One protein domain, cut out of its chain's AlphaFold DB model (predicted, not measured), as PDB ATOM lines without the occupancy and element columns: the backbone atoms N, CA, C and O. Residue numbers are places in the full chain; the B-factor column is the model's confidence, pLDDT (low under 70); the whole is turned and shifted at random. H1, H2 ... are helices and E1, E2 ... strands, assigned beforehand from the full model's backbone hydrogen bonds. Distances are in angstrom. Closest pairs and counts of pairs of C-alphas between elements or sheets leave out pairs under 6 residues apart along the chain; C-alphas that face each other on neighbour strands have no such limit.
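This is residues 2 to 96 of the 278 residues of the protein "Pro-kuma_activ domain-containing protein" of Talaromyces stipitatus (strain ATCC 10500 / CBS 375.48 / QM 6759 / NRRL 1006) (UniProt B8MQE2). The domain is a long, loosely built rod with a lobe at each end: one lobe has a two-stranded antiparallel ribbon, E1 and E2, with H4 folded back at one end of it and H3 running in much the same direction as E2; the other is a loose V of H1 and H2. The V narrows where H1 begins and H2 ends, and its wide end is bridged by the loop of residues 26 to 37; residues 9 to 13 and 46 to 48 join the lobes. The printed part has 95 residues with four named helices and two named strands, in the order E1, H1, H2, H3, E2, H4, and its class is mixed, helices and strands. It is only just loose, close to extended, with a radius of gyration of the C-alphas of 18.2 A and spans of 56 by 27 by 19 A.

E1, residues 2 to 8, and E2, residues 77 to 83, are antiparallel neighbours, with 156 degrees between their directions. N 3 and O 82 are 2.8 A apart and N 80 and O 5 are 2.9 A apart, both within hydrogen-bond range. H4, residues 84 to 91, follows E2 directly; its closest C-alpha pair with E1 is that of Val 84 and Glu 2, 6.4 A apart. H3, residues 49 to 61, is close to H4 but not clearly touching it, the closest C-alphas being those of Leu 59 and Leu 90, 7.8 A apart; they run opposite ways at a steep tilt of 47 degrees. H1, residues 14 to 25, and H2, residues 38 to 45, are close but not clearly touching, the closest C-alphas being those of Val 14 and Phe 45, 6.7 A apart; they run opposite ways at a steep tilt of 43 degrees. H1 and H3 are apart, as are H2 and H3. In H2, H3 and H4 every O i to N i+4 pair is within hydrogen-bond range; in H1 it is 6 of 8.

E1 begins at C-alpha 2, (136.059, 143.785, 172.926), and is 19.5 A long; E2 is 18.9 A. H3 is 18.2 A long, and H1, from C-alpha 14 at (110.060, 126.432, 160.593), is 17.3 A. H2 is 10.8 A and H4 is 10.4 A, ending at C-alpha 91, (125.594, 134.116, 178.239).

The two C-alphas farthest apart, those of Lys 28 and Gln 85, are 56.4 A apart. The printed part has no cut. The links H1 to H2, with 12 residues, and H3 to E2, with 15, are long. The mean pLDDT of the printed part is 81.7, and it is under 70 at residues 5 to 9, 71 to 78 and 94 to 96.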
ATOM      1  N   GLU A   2     137.339 143.796 173.646       78.31
ATOM      2  CA  GLU A   2     136.059 143.785 172.926       78.31
ATOM      3  C   GLU A   2     136.077 142.670 171.882       78.31
ATOM      4  O   GLU A   2     137.117 142.411 171.281       78.31
ATOM      5  N   LEU A   3     134.928 142.031 171.683       72.38
ATOM      6  CA  LEU A   3     134.696 140.982 170.704       72.38
ATOM      7  C   LEU A   3     133.539 141.402 169.781       72.38
ATOM      8  O   LEU A   3     132.552 141.971 170.267       72.38
ATOM      9  N   PRO A   4     133.626 141.134 168.466       74.12
ATOM     10  CA  PRO A   4     132.487 141.262 167.569       74.12
ATOM     11  C   PRO A   4     131.483 140.141 167.863       74.12
ATOM     12  O   PRO A   4     131.843 138.973 167.971       74.12
ATOM     13  N   VAL A   5     130.207 140.495 167.980       67.94
ATOM     14  CA  VAL A   5     129.114 139.574 168.304       67.94
ATOM     15  C   VAL A   5     128.076 139.637 167.196       67.94
ATOM     16  O   VAL A   5     127.633 140.712 166.781       67.94
ATOM     17  N   ARG A   6     127.641 138.470 166.735       64.00
ATOM     18  CA  ARG A   6     126.474 138.322 165.871       64.00
ATOM     19  C   ARG A   6     125.503 137.366 166.570       64.00
ATOM     20  O   ARG A   6     125.923 136.311 167.032       64.00
ATOM     21  N   ILE A   7     124.216 137.713 166.649       66.19
ATOM     22  CA  ILE A   7     123.165 136.815 167.162       66.19
ATOM     23  C   ILE A   7     122.044 136.637 166.133       66.19
ATOM     24  O   ILE A   7     121.413 137.622 165.727       66.19
ATOM     25  N   ALA A   8     121.779 135.377 165.770       64.88
ATOM     26  CA  ALA A   8     120.635 134.963 164.965       64.88
ATOM     27  C   ALA A   8     119.346 135.060 165.791       64.88
ATOM     28  O   ALA A   8     119.271 134.558 166.914       64.88
ATOM     29  N   ILE A   9     118.311 135.683 165.232       69.50
ATOM     30  CA  ILE A   9     116.975 135.730 165.829       69.50
ATOM     31  C   ILE A   9     116.141 134.615 165.201       69.50
ATOM     32  O   ILE A   9     115.848 134.702 164.019       69.50
ATOM     33  N   ALA A  10     115.722 133.622 165.988       71.38
ATOM     34  CA  ALA A  10     115.069 132.405 165.493       71.38
ATOM     35  C   ALA A  10     113.840 132.634 164.584       71.38
ATOM     36  O   ALA A  10     112.883 133.315 164.978       71.38
ATOM     37  N   GLN A  11     113.840 131.978 163.416       71.56
ATOM     38  CA  GLN A  11     112.740 132.001 162.449       71.56
ATOM     39  C   GLN A  11     111.408 131.532 163.037       71.56
ATOM     40  O   GLN A  11     111.305 130.594 163.834       71.56
ATOM     41  N   LYS A  12     110.336 132.170 162.567       80.50
ATOM     42  CA  LYS A  12     108.962 131.744 162.823       80.50
ATOM     43  C   LYS A  12     108.583 130.637 161.837       80.50
ATOM     44  O   LYS A  12     108.981 130.667 160.684       80.50
ATOM     45  N   GLY A  13     107.751 129.686 162.260       75.19
ATOM     46  CA  GLY A  13     107.068 128.786 161.322       75.19
ATOM     47  C   GLY A  13     107.949 127.723 160.659       75.19
ATOM     48  O   GLY A  13     107.485 127.063 159.742       75.19
ATOM     49  N   VAL A  14     109.175 127.487 161.133       79.12
ATOM     50  CA  VAL A  14     110.060 126.432 160.593       79.12
ATOM     51  C   VAL A  14     109.353 125.078 160.470       79.12
ATOM     52  O   VAL A  14     109.455 124.416 159.445       79.12
ATOM     53  N   HIS A  15     108.565 124.713 161.485       81.06
ATOM     54  CA  HIS A  15     107.806 123.463 161.525       81.06
ATOM     55  C   HIS A  15     106.802 123.311 160.370       81.06
ATOM     56  O   HIS A  15     106.681 122.212 159.845       81.06
ATOM     57  N   ILE A  16     106.140 124.387 159.914       87.50
ATOM     58  CA  ILE A  16     105.240 124.312 158.744       87.50
ATOM     59  C   ILE A  16     105.997 124.285 157.410       87.50
ATOM     60  O   ILE A  16     105.411 123.943 156.387       87.50
ATOM     61  N   GLY A  17     107.283 124.652 157.398       90.06
ATOM     62  CA  GLY A  17     108.094 124.673 156.182       90.06
ATOM     63  C   GLY A  17     108.325 123.277 155.604       90.06
ATOM     64  O   GLY A  17     108.257 123.111 154.389       90.06
ATOM     65  N   HIS A  18     108.534 122.272 156.461       90.25
ATOM     66  CA  HIS A  18     108.738 120.888 156.027       90.25
ATOM     67  C   HIS A  18     107.443 120.262 155.490       90.25
ATOM     68  O   HIS A  18     107.454 119.667 154.414       90.25
ATOM     69  N   ASP A  19     106.318 120.464 156.181       93.00
ATOM     70  CA  ASP A  19     105.007 119.989 155.725       93.00
ATOM     71  C   ASP A  19     104.633 120.620 154.374       93.00
ATOM     72  O   ASP A  19     104.248 119.921 153.438       93.00
ATOM     73  N   LEU A  20     104.837 121.936 154.226       95.00
ATOM     74  CA  LEU A  20     104.595 122.643 152.966       95.00
ATOM     75  C   LEU A  20     105.542 122.186 151.846       95.00
ATOM     76  O   LEU A  20     105.123 122.110 150.694       95.00
ATOM     77  N   LEU A  21     106.799 121.859 152.165       94.25
ATOM     78  CA  LEU A  21     107.736 121.281 151.201       94.25
ATOM     79  C   LEU A  21     107.203 119.937 150.688       94.25
ATOM     80  O   LEU A  21     107.120 119.735 149.478       94.25
ATOM     81  N   MET A  22     106.764 119.050 151.583       94.38
ATOM     82  CA  MET A  22     106.171 117.766 151.198       94.38
ATOM     83  C   MET A  22     104.902 117.952 150.351       94.38
ATOM     84  O   MET A  22     104.752 117.291 149.325       94.38
ATOM     85  N   GLU A  23     104.033 118.907 150.695       96.50
ATOM     86  CA  GLU A  23     102.854 119.250 149.885       96.50
ATOM     87  C   GLU A  23     103.198 119.847 148.507       96.50
ATOM     88  O   GLU A  23     102.425 119.672 147.566       96.50
ATOM     89  N   ILE A  24     104.319 120.557 148.348       95.81
ATOM     90  CA  ILE A  24     104.750 121.112 147.052       95.81
ATOM     91  C   ILE A  24     105.365 120.033 146.146       95.81
ATOM     92  O   ILE A  24     105.284 120.141 144.917       95.81
ATOM     93  N   PHE A  25     105.950 118.980 146.728       92.81
ATOM     94  CA  PHE A  25     106.607 117.897 145.990       92.81
ATOM     95  C   PHE A  25     105.773 116.607 145.841       92.81
ATOM     96  O   PHE A  25     106.113 115.801 144.973       92.81
ATOM     97  N   ASP A  26     104.664 116.419 146.571       95.88
ATOM     98  CA  ASP A  26     103.713 115.311 146.350       95.88
ATOM     99  C   ASP A  26     102.874 115.526 145.070       95.88
ATOM    100  O   ASP A  26     102.051 116.442 145.039       95.88
ATOM    101  N   PRO A  27     102.973 114.659 144.038       96.62
ATOM    102  CA  PRO A  27     102.169 114.753 142.813       96.62
ATOM    103  C   PRO A  27     100.645 114.656 142.997       96.62
ATOM    104  O   PRO A  27      99.913 114.857 142.027       96.62
ATOM    105  N   LYS A  28     100.157 114.292 144.191       97.44
ATOM    106  CA  LYS A  28      98.724 114.207 144.531       97.44
ATOM    107  C   LYS A  28      98.190 115.445 145.251       97.44
ATOM    108  O   LYS A  28      96.978 115.566 145.411       97.44
ATOM    109  N   SER A  29      99.072 116.329 145.707       97.69
ATOM    110  CA  SER A  29      98.712 117.548 146.425       97.69
ATOM    111  C   SER A  29      98.192 118.624 145.469       97.69
ATOM    112  O   SER A  29      98.736 118.825 144.385       97.69
ATOM    113  N   GLU A  30      97.195 119.397 145.905       97.19
ATOM    114  CA  GLU A  30      96.737 120.597 145.183       97.19
ATOM    115  C   GLU A  30      97.829 121.679 145.081       97.19
ATOM    116  O   GLU A  30      97.743 122.565 144.235       97.19
ATOM    117  N   LYS A  31      98.877 121.601 145.914       95.12
ATOM    118  CA  LYS A  31     100.040 122.502 145.891       95.12
ATOM    119  C   LYS A  31     101.211 121.966 145.061       95.12
ATOM    120  O   LYS A  31     102.264 122.603 145.036       95.12
ATOM    121  N   TYR A  32     101.058 120.836 144.366       96.62
ATOM    122  CA  TYR A  32     102.144 120.252 143.581       96.62
ATOM    123  C   TYR A  32     102.718 121.252 142.565       96.62
ATOM    124  O   TYR A  32     101.997 121.764 141.709       96.62
ATOM    125  N   ARG A  33     104.028 121.521 142.648       93.56
ATOM    126  CA  ARG A  33     104.755 122.525 141.834       93.56
ATOM    127  C   ARG A  33     104.279 123.980 141.984       93.56
ATOM    128  O   ARG A  33     104.684 124.834 141.195       93.56
ATOM    129  N   HIS A  34     103.472 124.295 142.996       94.81
ATOM    130  CA  HIS A  34     103.129 125.672 143.355       94.81
ATOM    131  C   HIS A  34     104.205 126.257 144.280       94.81
ATOM    132  O   HIS A  34     104.010 126.415 145.483       94.81
ATOM    133  N   TYR A  35     105.368 126.542 143.690       94.38
ATOM    134  CA  TYR A  35     106.527 127.111 144.379       94.38
ATOM    135  C   TYR A  35     106.284 128.551 144.845       94.38
ATOM    136  O   TYR A  35     105.565 129.321 144.204       94.38
ATOM    137  N   LEU A  36     106.936 128.920 145.945       91.88
ATOM    138  CA  LEU A  36     106.912 130.259 146.523       91.88
ATOM    139  C   LEU A  36     107.978 131.161 145.891       91.88
ATOM    140  O   LEU A  36     109.053 130.706 145.507       91.88
ATOM    141  N   SER A  37     107.730 132.469 145.855       87.25
ATOM    142  CA  SER A  37     108.784 133.449 145.579       87.25
ATOM    143  C   SER A  37     109.718 133.632 146.785       87.25
ATOM    144  O   SER A  37     109.314 133.463 147.939       87.25
ATOM    145  N   ALA A  38     110.949 134.096 146.535       79.88
ATOM    146  CA  ALA A  38     111.905 134.481 147.583       79.88
ATOM    147  C   ALA A  38     111.306 135.452 148.617       79.88
ATOM    148  O   ALA A  38     111.603 135.375 149.809       79.88
ATOM    149  N   LYS A  39     110.407 136.345 148.179       79.25
ATOM    150  CA  LYS A  39     109.700 137.266 149.073       79.25
ATOM    151  C   LYS A  39     108.708 136.536 149.979       79.25
ATOM    152  O   LYS A  39     108.673 136.827 151.168       79.25
ATOM    153  N   GLU A  40     107.906 135.618 149.442       87.81
ATOM    154  CA  GLU A  40     106.930 134.855 150.234       87.81
ATOM    155  C   GLU A  40     107.624 133.963 151.261       87.81
ATOM    156  O   GLU A  40     107.202 133.931 152.413       87.81
ATOM    157  N   VAL A  41     108.736 133.326 150.883       86.75
ATOM    158  CA  VAL A  41     109.602 132.587 151.813       86.75
ATOM    159  C   VAL A  41     110.172 133.513 152.892       86.75
ATOM    160  O   VAL A  41     110.023 133.234 154.083       86.75
ATOM    161  N   GLY A  42     110.759 134.649 152.509       80.06
ATOM    162  CA  GLY A  42     111.297 135.623 153.459       80.06
ATOM    163  C   GLY A  42     110.244 136.157 154.438       80.06
ATOM    164  O   GLY A  42     110.474 136.174 155.645       80.06
ATOM    165  N   ASP A  43     109.063 136.552 153.955       82.69
ATOM    166  CA  ASP A  43     107.963 137.030 154.804       82.69
ATOM    167  C   ASP A  43     107.337 135.908 155.665       82.69
ATOM    168  O   ASP A  43     106.835 136.208 156.752       82.69
ATOM    169  N   MET A  44     107.392 134.639 155.232       86.19
ATOM    170  CA  MET A  44     106.896 133.472 155.981       86.19
ATOM    171  C   MET A  44     107.760 133.147 157.204       86.19
ATOM    172  O   MET A  44     107.214 132.951 158.294       86.19
ATOM    173  N   PHE A  45     109.086 133.103 157.039       84.00
ATOM    174  CA  PHE A  45     110.000 132.668 158.102       84.00
ATOM    175  C   PHE A  45     110.501 133.808 159.009       84.00
ATOM    176  O   PHE A  45     110.970 133.542 160.115       84.00
ATOM    177  N   ARG A  46     110.360 135.084 158.611       78.81
ATOM    178  CA  ARG A  46     110.868 136.231 159.391       78.81
ATOM    179  C   ARG A  46     110.348 136.279 160.843       78.81
ATOM    180  O   ARG A  46     109.132 136.201 161.055       78.81
ATOM    181  N   PRO A  47     111.219 136.528 161.846       76.69
ATOM    182  CA  PRO A  47     110.809 136.815 163.214       76.69
ATOM    183  C   PRO A  47     109.828 137.984 163.295       76.69
ATOM    184  O   PRO A  47     109.872 138.943 162.515       76.69
ATOM    185  N   SER A  48     108.936 137.926 164.282       81.38
ATOM    186  CA  SER A  48     107.952 138.983 164.490       81.38
ATOM    187  C   SER A  48     108.600 140.252 165.061       81.38
ATOM    188  O   SER A  48     109.599 140.197 165.786       81.38
ATOM    189  N   SER A  49     108.015 141.417 164.767       82.38
ATOM    190  CA  SER A  49     108.444 142.715 165.313       82.38
ATOM    191  C   SER A  49     108.478 142.723 166.842       82.38
ATOM    192  O   SER A  49     109.345 143.348 167.452       82.38
ATOM    193  N   GLU A  50     107.553 141.994 167.454       83.69
ATOM    194  CA  GLU A  50     107.374 141.859 168.895       83.69
ATOM    195  C   GLU A  50     108.521 141.041 169.494       83.69
ATOM    196  O   GLU A  50     109.100 141.459 170.496       83.69
ATOM    197  N   TYR A  51     108.905 139.930 168.853       81.38
ATOM    198  CA  TYR A  51     110.026 139.097 169.291       81.38
ATOM    199  C   TYR A  51     111.368 139.826 169.143       81.38
ATOM    200  O   TYR A  51     112.162 139.850 170.081       81.38
ATOM    201  N   ILE A  52     111.583 140.527 168.023       81.56
ATOM    202  CA  ILE A  52     112.765 141.381 167.822       81.56
ATOM    203  C   ILE A  52     112.823 142.473 168.906       81.56
ATOM    204  O   ILE A  52     113.867 142.690 169.519       81.56
ATOM    205  N   SER A  53     111.703 143.146 169.191       84.12
ATOM    206  CA  SER A  53     111.623 144.175 170.240       84.12
ATOM    207  C   SER A  53     111.901 143.610 171.640       84.12
ATOM    208  O   SER A  53     112.649 144.213 172.416       84.12
ATOM    209  N   TYR A  54     111.368 142.424 171.950       86.56
ATOM    210  CA  TYR A  54     111.648 141.702 173.190       86.56
ATOM    211  C   TYR A  54     113.139 141.371 173.326       86.56
ATOM    212  O   TYR A  54     113.749 141.703 174.344       86.56
ATOM    213  N   PHE A  55     113.750 140.801 172.286       83.25
ATOM    214  CA  PHE A  55     115.154 140.400 172.300       83.25
ATOM    215  C   PHE A  55     116.100 141.605 172.438       83.25
ATOM    216  O   PHE A  55     117.020 141.601 173.257       83.25
ATOM    217  N   ARG A  56     115.814 142.713 171.738       87.00
ATOM    218  CA  ARG A  56     116.559 143.974 171.908       87.00
ATOM    219  C   ARG A  56     116.412 144.565 173.310       87.00
ATOM    220  O   ARG A  56     117.366 145.156 173.814       87.00
ATOM    221  N   LYS A  57     115.237 144.426 173.936       89.06
ATOM    222  CA  LYS A  57     114.995 144.851 175.323       89.06
ATOM    223  C   LYS A  57     115.764 143.980 176.321       89.06
ATOM    224  O   LYS A  57     116.244 144.525 177.311       89.06
ATOM    225  N   TRP A  58     115.903 142.679 176.058       87.94
ATOM    226  CA  TRP A  58     116.748 141.775 176.844       87.94
ATOM    227  C   TRP A  58     118.221 142.201 176.785       87.94
ATOM    228  O   TRP A  58     118.757 142.549 177.832       87.94
ATOM    229  N   LEU A  59     118.820 142.336 175.591       86.31
ATOM    230  CA  LEU A  59     120.205 142.823 175.426       86.31
ATOM    231  C   LEU A  59     120.468 144.138 176.178       86.31
ATOM    232  O   LEU A  59     121.438 144.254 176.924       86.31
ATOM    233  N   ARG A  60     119.549 145.104 176.053       92.38
ATOM    234  CA  ARG A  60     119.607 146.386 176.771       92.38
ATOM    235  C   ARG A  60     119.571 146.226 178.287       92.38
ATOM    236  O   ARG A  60     120.281 146.938 178.990       92.38
ATOM    237  N   ASN A  61     118.732 145.332 178.800       88.25
ATOM    238  CA  ASN A  61     118.666 145.062 180.234       88.25
ATOM    239  C   ASN A  61     119.934 144.347 180.744       88.25
ATOM    240  O   ASN A  61     120.279 144.521 181.908       88.25
ATOM    241  N   SER A  62     120.637 143.614 179.875       85.62
ATOM    242  CA  SER A  62     121.941 142.990 180.138       85.62
ATOM    243  C   SER A  62     123.143 143.933 179.929       85.62
ATOM    244  O   SER A  62     124.281 143.483 179.978       85.62
ATOM    245  N   GLY A  63     122.914 145.232 179.690       88.12
ATOM    246  CA  GLY A  63     123.961 146.264 179.573       88.12
ATOM    247  C   GLY A  63     124.300 146.722 178.147       88.12
ATOM    248  O   GLY A  63     124.954 147.750 177.978       88.12
ATOM    249  N   ILE A  64     123.813 146.038 177.109       88.94
ATOM    250  CA  ILE A  64     124.151 146.337 175.709       88.94
ATOM    251  C   ILE A  64     123.131 147.338 175.141       88.94
ATOM    252  O   ILE A  64     121.997 146.981 174.833       88.94
ATOM    253  N   GLY A  65     123.506 148.619 175.052       89.12
ATOM    254  CA  GLY A  65     122.625 149.724 174.634       89.12
ATOM    255  C   GLY A  65     121.953 149.530 173.264       89.12
ATOM    256  O   GLY A  65     122.565 149.016 172.338       89.12
ATOM    257  N   LEU A  66     120.691 149.971 173.117       87.44
ATOM    258  CA  LEU A  66     119.863 149.777 171.902       87.44
ATOM    259  C   LEU A  66     120.476 150.341 170.609       87.44
ATOM    260  O   LEU A  66     120.096 149.918 169.516       87.44
ATOM    261  N   ASP A  67     121.362 151.315 170.754       89.06
ATOM    262  CA  ASP A  67     122.179 151.965 169.736       89.06
ATOM    263  C   ASP A  67     123.313 151.067 169.207       89.06
ATOM    264  O   ASP A  67     123.614 151.122 168.016       89.06
ATOM    265  N   ARG A  68     123.882 150.194 170.052       85.62
ATOM    266  CA  ARG A  68     124.983 149.279 169.692       85.62
ATOM    267  C   ARG A  68     124.525 148.118 168.807       85.62
ATOM    268  O   ARG A  68     125.342 147.575 168.073       85.62
ATOM    269  N   HIS A  69     123.241 147.753 168.857       77.50
ATOM    270  CA  HIS A  69     122.653 146.638 168.099       77.50
ATOM    271  C   HIS A  69     121.446 147.070 167.235       77.50
ATOM    272  O   HIS A  69     120.278 146.831 167.588       77.50
ATOM    273  N   PRO A  70     121.683 147.724 166.081       76.50
ATOM    274  CA  PRO A  70     120.644 147.947 165.082       76.50
ATOM    275  C   PRO A  70     120.153 146.614 164.484       76.50
ATOM    276  O   PRO A  70     120.888 145.634 164.400       76.50
ATOM    277  N   VAL A  71     118.888 146.582 164.061       66.81
ATOM    278  CA  VAL A  71     118.280 145.416 163.395       66.81
ATOM    279  C   VAL A  71     118.735 145.380 161.937       66.81
ATOM    280  O   VAL A  71     118.633 146.403 161.258       66.81
ATOM    281  N   SER A  72     119.197 144.224 161.446       64.94
ATOM    282  CA  SER A  72     119.554 144.058 160.026       64.94
ATOM    283  C   SER A  72     118.352 144.295 159.096       64.94
ATOM    284  O   SER A  72     117.198 144.176 159.510       64.94
ATOM    285  N   ALA A  73     118.596 144.577 157.811       57.50
ATOM    286  CA  ALA A  73     117.521 144.786 156.834       57.50
ATOM    287  C   ALA A  73     116.566 143.574 156.721       57.50
ATOM    288  O   ALA A  73     115.347 143.755 156.682       57.50
ATOM    289  N   GLY A  74     117.105 142.346 156.763       55.00
ATOM    290  CA  GLY A  74     116.321 141.104 156.818       55.00
ATOM    291  C   GLY A  74     115.633 140.853 158.169       55.00
ATOM    292  O   GLY A  74     114.661 140.106 158.243       55.00
ATOM    293  N   ARG A  75     116.073 141.531 159.238       63.81
ATOM    294  CA  ARG A  75     115.608 141.396 160.633       63.81
ATOM    295  C   ARG A  75     115.883 140.045 161.304       63.81
ATOM    296  O   ARG A  75     115.316 139.776 162.359       63.81
ATOM    297  N   GLY A  76     116.760 139.233 160.718       61.09
ATOM    298  CA  GLY A  76     117.227 137.970 161.297       61.09
ATOM    299  C   GLY A  76     118.484 138.102 162.166       61.09
ATOM    300  O   GLY A  76     118.861 137.131 162.807       61.09
ATOM    301  N   TRP A  77     119.127 139.279 162.200       59.25
ATOM    302  CA  TRP A  77     120.384 139.498 162.926       59.25
ATOM    303  C   TRP A  77     120.406 140.750 163.787       59.25
ATOM    304  O   TRP A  77     119.876 141.804 163.419       59.25
ATOM    305  N   LEU A  78     121.164 140.629 164.876       65.81
ATOM    306  CA  LEU A  78     121.797 141.736 165.580       65.81
ATOM    307  C   LEU A  78     123.316 141.532 165.521       65.81
ATOM    308  O   LEU A  78     123.820 140.530 166.026       65.81
ATOM    309  N   LYS A  79     124.027 142.471 164.889       72.00
ATOM    310  CA  LYS A  79     125.498 142.552 164.861       72.00
ATOM    311  C   LYS A  79     125.899 143.701 165.822       72.00
ATOM    312  O   LYS A  79     125.344 144.792 165.688       72.00
ATOM    313  N   PHE A  80     126.770 143.465 166.811       76.50
ATOM    314  CA  PHE A  80     127.246 144.466 167.794       76.50
ATOM    315  C   PHE A  80     128.601 144.072 168.406       76.50
ATOM    316  O   PHE A  80     128.919 142.893 168.464       76.50
ATOM    317  N   ASN A  81     129.382 145.024 168.923       79.75
ATOM    318  CA  ASN A  81     130.571 144.709 169.731       79.75
ATOM    319  C   ASN A  81     130.201 144.654 171.218       79.75
ATOM    320  O   ASN A  81     129.440 145.508 171.689       79.75
ATOM    321  N   ALA A  82     130.779 143.714 171.965       79.88
ATOM    322  CA  ALA A  82     130.672 143.641 173.422       79.88
ATOM    323  C   ALA A  82     132.010 143.283 174.072       79.88
ATOM    324  O   ALA A  82     132.845 142.614 173.467       79.88
ATOM    325  N   ASN A  83     132.227 143.737 175.304       87.31
ATOM    326  CA  ASN A  83     133.392 143.309 176.071       87.31
ATOM    327  C   ASN A  83     133.171 141.928 176.709       87.31
ATOM    328  O   ASN A  83     132.045 141.451 176.830       87.31
ATOM    329  N   VAL A  84     134.266 141.280 177.111       82.56
ATOM    330  CA  VAL A  84     134.226 139.935 177.710       82.56
ATOM    331  C   VAL A  84     133.293 139.884 178.924       82.56
ATOM    332  O   VAL A  84     132.450 139.000 178.992       82.56
ATOM    333  N   GLN A  85     133.345 140.874 179.818       84.50
ATOM    334  CA  GLN A  85     132.513 140.906 181.026       84.50
ATOM    335  C   GLN A  85     131.012 141.053 180.711       84.50
ATOM    336  O   GLN A  85     130.174 140.453 181.388       84.50
ATOM    337  N   GLU A  86     130.661 141.826 179.674       85.06
ATOM    338  CA  GLU A  86     129.295 141.901 179.138       85.06
ATOM    339  C   GLU A  86     128.835 140.533 178.611       85.06
ATOM    340  O   GLU A  86     127.711 140.127 178.891       85.06
ATOM    341  N   LEU A  87     129.695 139.807 177.888       78.50
ATOM    342  CA  LEU A  87     129.370 138.510 177.282       78.50
ATOM    343  C   LEU A  87     129.271 137.364 178.292       78.50
ATOM    344  O   LEU A  87     128.319 136.588 178.230       78.50
ATOM    345  N   GLU A  88     130.195 137.290 179.247       80.12
ATOM    346  CA  GLU A  88     130.161 136.336 180.363       80.12
ATOM    347  C   GLU A  88     128.866 136.498 181.174       80.12
ATOM    348  O   GLU A  88     128.154 135.525 181.436       80.12
ATOM    349  N   SER A  89     128.494 137.750 181.467       81.12
ATOM    350  CA  SER A  89     127.240 138.089 182.155       81.12
ATOM    351  C   SER A  89     125.992 137.793 181.315       81.12
ATOM    352  O   SER A  89     124.963 137.394 181.860       81.12
ATOM    353  N   LEU A  90     126.055 138.004 179.995       79.56
ATOM    354  CA  LEU A  90     124.935 137.805 179.069       79.56
ATOM    355  C   LEU A  90     124.623 136.322 178.834       79.56
ATOM    356  O   LEU A  90     123.453 135.945 178.755       79.56
ATOM    357  N   LEU A  91     125.671 135.514 178.667       78.25
ATOM    358  CA  LEU A  91     125.594 134.116 178.239       78.25
ATOM    359  C   LEU A  91     125.751 133.119 179.397       78.25
ATOM    360  O   LEU A  91     125.571 131.924 179.180       78.25
ATOM    361  N   LEU A  92     126.044 133.602 180.612       75.06
ATOM    362  CA  LEU A  92     126.301 132.794 181.811       75.06
ATOM    363  C   LEU A  92     127.440 131.783 181.586       75.06
ATOM    364  O   LEU A  92     127.306 130.592 181.863       75.06
ATOM    365  N   THR A  93     128.557 132.282 181.057       72.06
ATOM    366  CA  THR A  93     129.748 131.505 180.680       72.06
ATOM    367  C   THR A  93     131.020 132.228 181.121       72.06
ATOM    368  O   THR A  93     130.970 133.409 181.446       72.06
ATOM    369  N   GLU A  94     132.161 131.542 181.085       69.62
ATOM    370  CA  GLU A  94     133.494 132.134 181.258       69.62
ATOM    371  C   GLU A  94     134.250 132.088 179.922       69.62
ATOM    372  O   GLU A  94     134.137 131.105 179.182       69.62
ATOM    373  N   TYR A  95     134.997 133.144 179.590       67.44
ATOM    374  CA  TYR A  95     135.863 133.174 178.409       67.44
ATOM    375  C   TYR A  95     137.314 132.895 178.811       67.44
ATOM    376  O   TYR A  95     137.861 133.491 179.740       67.44
ATOM    377  N   HIS A  96     137.979 132.021 178.059       66.69
ATOM    378  CA  HIS A  96     139.379 131.668 178.283       66.69
ATOM    379  C   HIS A  96     140.230 131.959 177.044       66.69
ATOM    380  O   HIS A  96     139.756 131.892 175.909       66.69
TER     381      HIS A  96